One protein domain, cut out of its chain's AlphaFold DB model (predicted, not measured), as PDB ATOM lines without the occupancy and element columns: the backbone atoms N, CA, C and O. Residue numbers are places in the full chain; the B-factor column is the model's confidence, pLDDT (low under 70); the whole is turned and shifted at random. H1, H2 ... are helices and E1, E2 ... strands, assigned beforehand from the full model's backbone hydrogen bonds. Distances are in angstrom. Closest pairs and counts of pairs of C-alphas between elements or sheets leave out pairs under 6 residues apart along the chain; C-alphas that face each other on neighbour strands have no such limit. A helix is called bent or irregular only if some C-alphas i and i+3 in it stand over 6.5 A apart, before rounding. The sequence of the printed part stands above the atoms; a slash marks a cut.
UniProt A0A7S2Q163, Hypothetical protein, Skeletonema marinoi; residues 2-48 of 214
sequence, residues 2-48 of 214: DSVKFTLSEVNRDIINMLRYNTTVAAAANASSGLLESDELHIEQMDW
ATOM      1  N   ASP A   2      47.773 -37.029  82.540       64.12
ATOM      2  CA  ASP A   2      48.878 -36.135  82.872       64.12
ATOM      3  C   ASP A   2      48.349 -34.985  83.735       64.12
ATOM      4  O   ASP A   2      47.270 -34.449  83.474       64.12
ATOM      5  N   SER A   3      49.081 -34.657  84.798       75.06
ATOM      6  CA  SER A   3      48.785 -33.535  85.692       75.06
ATOM      7  C   SER A   3      48.838 -32.220  84.911       75.06
ATOM      8  O   SER A   3      49.848 -31.945  84.251       75.06
ATOM      9  N   VAL A   4      47.792 -31.398  85.002       82.06
ATOM     10  CA  VAL A   4      47.777 -30.066  84.381       82.06
ATOM     11  C   VAL A   4      48.638 -29.129  85.219       82.06
ATOM     12  O   VAL A   4      48.467 -29.041  86.429       82.06
ATOM     13  N   LYS A   5      49.559 -28.410  84.576       88.31
ATOM     14  CA  LYS A   5      50.443 -27.451  85.247       88.31
ATOM     15  C   LYS A   5      50.041 -26.027  84.899       88.31
ATOM     16  O   LYS A   5      49.802 -25.709  83.738       88.31
ATOM     17  N   PHE A   6      50.030 -25.163  85.902       90.06
ATOM     18  CA  PHE A   6      49.670 -23.759  85.788       90.06
ATOM     19  C   PHE A   6      50.868 -22.877  86.110       90.06
ATOM     20  O   PHE A   6      51.668 -23.175  86.994       90.06
ATOM     21  N   THR A   7      50.993 -21.757  85.405       92.88
ATOM     22  CA  THR A   7      51.959 -20.709  85.740       92.88
ATOM     23  C   THR A   7      51.244 -19.368  85.794       92.88
ATOM     24  O   THR A   7      50.546 -18.996  84.855       92.88
ATOM     25  N   LEU A   8      51.406 -18.654  86.906       93.31
ATOM     26  CA  LEU A   8      50.970 -17.272  87.066       93.31
ATOM     27  C   LEU A   8      52.194 -16.371  86.956       93.31
ATOM     28  O   LEU A   8      53.172 -16.549  87.684       93.31
ATOM     29  N   SER A   9      52.123 -15.400  86.055       93.44
ATOM     30  CA  SER A   9      53.233 -14.505  85.758       93.44
ATOM     31  C   SER A   9      52.821 -13.047  85.878       93.44
ATOM     32  O   SER A   9      51.745 -12.687  85.405       93.44
ATOM     33  N   GLU A  10      53.685 -12.217  86.453       93.88
ATOM     34  CA  GLU A  10      53.470 -10.773  86.591       93.88
ATOM     35  C   GLU A  10      54.815 -10.029  86.639       93.88
ATOM     36  O   GLU A  10      55.818 -10.598  87.078       93.88
ATOM     37  N   VAL A  11      54.864  -8.764  86.207       92.19
ATOM     38  CA  VAL A  11      56.106  -7.969  86.239       92.19
ATOM     39  C   VAL A  11      56.333  -7.338  87.613       92.19
ATOM     40  O   VAL A  11      57.470  -7.215  88.077       92.19
ATOM     41  N   ASN A  12      55.247  -6.958  88.297       92.88
ATOM     42  CA  ASN A  12      55.303  -6.298  89.594       92.88
ATOM     43  C   ASN A  12      55.548  -7.305  90.732       92.88
ATOM     44  O   ASN A  12      54.722  -8.169  91.031       92.88
ATOM     45  N   ARG A  13      56.679  -7.139  91.426       93.31
ATOM     46  CA  ARG A  13      57.108  -8.013  92.525       93.31
ATOM     47  C   ARG A  13      56.133  -8.048  93.707       93.31
ATOM     48  O   ARG A  13      55.996  -9.096  94.338       93.31
ATOM     49  N   ASP A  14      55.449  -6.951  94.003       95.19
ATOM     50  CA  ASP A  14      54.482  -6.902  95.101       95.19
ATOM     51  C   ASP A  14      53.238  -7.730  94.768       95.19
ATOM     52  O   ASP A  14      52.756  -8.487  95.613       95.19
ATOM     53  N   ILE A  15      52.785  -7.686  93.509       93.25
ATOM     54  CA  ILE A  15      51.695  -8.544  93.028       93.25
ATOM     55  C   ILE A  15      52.121 -10.016  93.069       93.25
ATOM     56  O   ILE A  15      51.356 -10.850  93.543       93.25
ATOM     57  N   ILE A  16      53.355 -10.347  92.678       93.06
ATOM     58  CA  ILE A  16      53.899 -11.712  92.804       93.06
ATOM     59  C   ILE A  16      53.872 -12.204  94.255       93.06
ATOM     60  O   ILE A  16      53.447 -13.330  94.525       93.06
ATOM     61  N   ASN A  17      54.303 -11.374  95.205       90.88
ATOM     62  CA  ASN A  17      54.266 -11.723  96.624       90.88
ATOM     63  C   ASN A  17      52.823 -11.930  97.112       90.88
ATOM     64  O   ASN A  17      52.550 -12.888  97.836       90.88
ATOM     65  N   MET A  18      51.892 -11.083  96.668       93.31
ATOM     66  CA  MET A  18      50.468 -11.225  96.967       93.31
ATOM     67  C   MET A  18      49.876 -12.508  96.364       93.31
ATOM     68  O   MET A  18      49.131 -13.209  97.044       93.31
ATOM     69  N   LEU A  19      50.231 -12.864  95.126       91.19
ATOM     70  CA  LEU A  19      49.802 -14.109  94.485       91.19
ATOM     71  C   LEU A  19      50.304 -15.329  95.260       91.19
ATOM     72  O   LEU A  19      49.524 -16.239  95.533       91.19
ATOM     73  N   ARG A  20      51.574 -15.334  95.683       90.12
ATOM     74  CA  ARG A  20      52.142 -16.404  96.526       90.12
ATOM     75  C   ARG A  20      51.416 -16.532  97.857       90.12
ATOM     76  O   ARG A  20      51.104 -17.639  98.289       90.12
ATOM     77  N   TYR A  21      51.108 -15.407  98.492       88.31
ATOM     78  CA  TYR A  21      50.340 -15.409  99.727       88.31
ATOM     79  C   TYR A  21      48.926 -15.974  99.511       88.31
ATOM     80  O   TYR A  21      48.529 -16.911 100.199       88.31
ATOM     81  N   ASN A  22      48.191 -15.469  98.518       86.88
ATOM     82  CA  ASN A  22      46.815 -15.891  98.238       86.88
ATOM     83  C   ASN A  22      46.724 -17.372  97.862       86.88
ATOM     84  O   ASN A  22      45.811 -18.061  98.307       86.88
ATOM     85  N   THR A  23      47.679 -17.870  97.081       85.25
ATOM     86  CA  THR A  23      47.746 -19.287  96.701       85.25
ATOM     87  C   THR A  23      48.090 -20.176  97.888       85.25
ATOM     88  O   THR A  23      47.447 -21.205  98.063       85.25
ATOM     89  N   THR A  24      48.993 -19.743  98.775       83.12
ATOM     90  CA  THR A  24      49.287 -20.454 100.034       83.12
ATOM     91  C   THR A  24      48.048 -20.531 100.930       83.12
ATOM     92  O   THR A  24      47.713 -21.596 101.444       83.12
ATOM     93  N   VAL A  25      47.332 -19.415 101.095       82.31
ATOM     94  CA  VAL A  25      46.096 -19.364 101.894       82.31
ATOM     95  C   VAL A  25      45.003 -20.238 101.276       82.31
ATOM     96  O   VAL A  25      44.338 -20.978 101.998       82.31
ATOM     97  N   ALA A  26      44.827 -20.191  99.953       79.75
ATOM     98  CA  ALA A  26      43.852 -21.016  99.245       79.75
ATOM     99  C   ALA A  26      44.186 -22.512  99.338       79.75
ATOM    100  O   ALA A  26      43.294 -23.316  99.595       79.75
ATOM    101  N   ALA A  27      45.459 -22.889  99.193       77.12
ATOM    102  CA  ALA A  27      45.913 -24.267  99.359       77.12
ATOM    103  C   ALA A  27      45.675 -24.768 100.791       77.12
ATOM    104  O   ALA A  27      45.155 -25.863 100.979       77.12
ATOM    105  N   ALA A  28      45.961 -23.942 101.805       75.44
ATOM    106  CA  ALA A  28      45.684 -24.275 103.201       75.44
ATOM    107  C   ALA A  28      44.179 -24.445 103.481       75.44
ATOM    108  O   ALA A  28      43.789 -25.353 104.211       75.44
ATOM    109  N   ALA A  29      43.325 -23.608 102.879       74.19
ATOM    110  CA  ALA A  29      41.871 -23.722 102.995       74.19
ATOM    111  C   ALA A  29      41.303 -24.948 102.254       74.19
ATOM    112  O   ALA A  29      40.312 -25.528 102.693       74.19
ATOM    113  N   ASN A  30      41.949 -25.360 101.158       68.31
ATOM    114  CA  ASN A  30      41.538 -26.475 100.303       68.31
ATOM    115  C   ASN A  30      42.296 -27.781 100.585       68.31
ATOM    116  O   ASN A  30      42.138 -28.742  99.831       68.31
ATOM    117  N   ALA A  31      43.079 -27.851 101.667       60.53
ATOM    118  CA  ALA A  31      43.853 -29.037 102.043       60.53
ATOM    119  C   ALA A  31      42.981 -30.298 102.237       60.53
ATOM    120  O   ALA A  31      43.482 -31.415 102.152       60.53
ATOM    121  N   SER A  32      41.671 -30.135 102.451       57.44
ATOM    122  CA  SER A  32      40.674 -31.213 102.515       57.44
ATOM    123  C   SER A  32      40.010 -31.568 101.174       57.44
ATOM    124  O   SER A  32      39.376 -32.617 101.090       57.44
ATOM    125  N   SER A  33      40.143 -30.735 100.134       60.12
ATOM    126  CA  SER A  33      39.507 -30.928  98.816       60.12
ATOM    127  C   SER A  33      40.435 -31.524  97.754       60.12
ATOM    128  O   SER A  33      39.948 -31.899  96.692       60.12
ATOM    129  N   GLY A  34      41.752 -31.587  97.993       57.84
ATOM    130  CA  GLY A  34      42.721 -32.158  97.042       57.84
ATOM    131  C   GLY A  34      42.745 -31.478  95.664       57.84
ATOM    132  O   GLY A  34      43.198 -32.077  94.699       57.84
ATOM    133  N   LEU A  35      42.209 -30.254  95.550       57.66
ATOM    134  CA  LEU A  35      41.898 -29.624  94.259       57.66
ATOM    135  C   LEU A  35      43.128 -29.037  93.546       57.66
ATOM    136  O   LEU A  35      43.059 -28.769  92.353       57.66
ATOM    137  N   LEU A  36      44.219 -28.796  94.273       57.38
ATOM    138  CA  LEU A  36      45.486 -28.292  93.742       57.38
ATOM    139  C   LEU A  36      46.611 -28.851  94.613       57.38
ATOM    140  O   LEU A  36      46.782 -28.415  95.756       57.38
ATOM    141  N   GLU A  37      47.370 -29.813  94.097       61.56
ATOM    142  CA  GLU A  37      48.654 -30.143  94.708       61.56
ATOM    143  C   GLU A  37      49.607 -28.963  94.474       61.56
ATOM    144  O   GLU A  37      49.660 -28.387  93.387       61.56
ATOM    145  N   SER A  38      50.347 -28.556  95.510       60.41
ATOM    146  CA  SER A  38      51.203 -27.359  95.462       60.41
ATOM    147  C   SER A  38      52.254 -27.396  94.342       60.41
ATOM    148  O   SER A  38      52.776 -26.344  93.978       60.41
ATOM    149  N   ASP A  39      52.557 -28.577  93.805       63.91
ATOM    150  CA  ASP A  39      53.549 -28.783  92.749       63.91
ATOM    151  C   ASP A  39      53.005 -28.483  91.336       63.91
ATOM    152  O   ASP A  39      53.780 -28.387  90.381       63.91
ATOM    153  N   GLU A  40      51.689 -28.285  91.184       80.62
ATOM    154  CA  GLU A  40      51.050 -27.991  89.893       80.62
ATOM    155  C   GLU A  40      50.991 -26.491  89.565       80.62
ATOM    156  O   GLU A  40      50.828 -26.131  88.399       80.62
ATOM    157  N   LEU A  41      51.151 -25.603  90.555       87.12
ATOM    158  CA  LEU A  41      51.041 -24.152  90.382       87.12
ATOM    159  C   LEU A  41      52.384 -23.442  90.587       87.12
ATOM    160  O   LEU A  41      52.902 -23.344  91.697       87.12
ATOM    161  N   HIS A  42      52.912 -22.856  89.517       90.38
ATOM    162  CA  HIS A  42      54.121 -22.043  89.545       90.38
ATOM    163  C   HIS A  42      53.796 -20.543  89.534       90.38
ATOM    164  O   HIS A  42      52.873 -20.105  88.853       90.38
ATOM    165  N   ILE A  43      54.570 -19.736  90.267       90.56
ATOM    166  CA  ILE A  43      54.441 -18.272  90.265       90.56
ATOM    167  C   ILE A  43      55.804 -17.653  89.978       90.56
ATOM    168  O   ILE A  43      56.722 -17.743  90.806       90.56
ATOM    169  N   GLU A  44      55.916 -16.973  88.841       91.75
ATOM    170  CA  GLU A  44      57.163 -16.373  88.371       91.75
ATOM    171  C   GLU A  44      57.012 -14.893  88.034       91.75
ATOM    172  O   GLU A  44      55.956 -14.429  87.618       91.75
ATOM    173  N   GLN A  45      58.092 -14.139  88.226       91.44
ATOM    174  CA  GLN A  45      58.158 -12.774  87.724       91.44
ATOM    175  C   GLN A  45      58.559 -12.822  86.247       91.44
ATOM    176  O   GLN A  45      59.540 -13.486  85.909       91.44
ATOM    177  N   MET A  46      57.821 -12.129  85.384       90.50
ATOM    178  CA  MET A  46      58.068 -12.123  83.942       90.50
ATOM    179  C   MET A  46      57.818 -10.734  83.365       90.50
ATOM    180  O   MET A  46      56.757 -10.154  83.593       90.50
ATOM    181  N   ASP A  47      58.775 -10.231  82.589       90.44
ATOM    182  CA  ASP A  47      58.620  -9.016  81.795       90.44
ATOM    183  C   ASP A  47      58.474  -9.389  80.312       90.44
ATOM    184  O   ASP A  47      59.305 -10.092  79.739       90.44
ATOM    185  N   TRP A  48      57.405  -8.925  79.666       87.94
ATOM    186  CA  TRP A  48      57.169  -9.183  78.242       87.94
ATOM    187  C   TRP A  48      58.234  -8.539  77.348       87.94
ATOM    188  O   TRP A  48      58.475  -9.003  76.234       87.94
TER     189      TRP A  48
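This is residues 2 to 48 of the 214 residues of the protein "Hypothetical protein" of Skeletonema marinoi (UniProt A0A7S2Q163). A narrow ribbon of two parallel strands, E1 and E2, has one long helix, H1, over one face, while its other face is bare. The first part of H1 packs on the ribbon, mostly on E2; H1 runs back past the ribbon's beginning, and residues 29 to 34 stick out at its far end before the chain folds back into E2. The printed part has 47 residues with two named strands and one named helix, in the order E1, H1, E2 along the chain, and its class is mixed, helices and strands. The sheet has the order E1, E2 and is parallel. The whole is only just loose, close to compact, with a radius of gyration of the C-alphas of 11.6 A, and it is flat, spanning 34 by 25 by 9 A.

In the sheet, E1 is residues 6 to 10, 13.6 A from first to last C-alpha, and begins with C-alpha 6 at (49.670, -23.759, 85.788). E2 is residues 41 to 45, 13.7 A long in the same measure, and ends with C-alpha 45 at (58.158, -12.774, 87.724). H1 is residues 13 to 29, 24.3 A from C-alpha 13 at (57.108, -8.013, 92.525) to C-alpha 29 at (41.871, -23.722, 102.995).

E1 and E2 are parallel neighbours, with 21 degrees between their N-to-C directions. Among the C-alphas that face each other are those of Thr 7 and His 42, 4.6 A apart. N 8 and O 42 are within hydrogen-bond range at 2.8 A, and so are N 44 and O 8 at 3.0 A. The closest C-alphas of H1 and E2 are those of Ile 16 and Gln 45, 6.7 A apart, with 10.4 A from centre to centre. The closest C-alphas of E1 and H1 are those of Glu 10 and Ile 16, 6.3 A apart, with 11.7 A from centre to centre. E1, H1 and E2 form a strand-helix-strand unit, two parallel neighbour strands with a helix between them along the chain, and its crossover is right-handed. In H1, which is not bent, every O i to N i+4 pair is within hydrogen-bond range.

The two C-alphas farthest apart are those of Ser 32 and Trp 48, at 36.7 A. The printed part runs from residue 2 to residue 48 and has no cut. The link from E1 to H1 is tight, with 2 residues, and the link from H1 to E2 is long, with 11. Residues 29 to 34, of which 29 belongs to H1, stand free. The mean pLDDT of the printed part is 81.6; residue 2 and residues 30 to 39 are under 70.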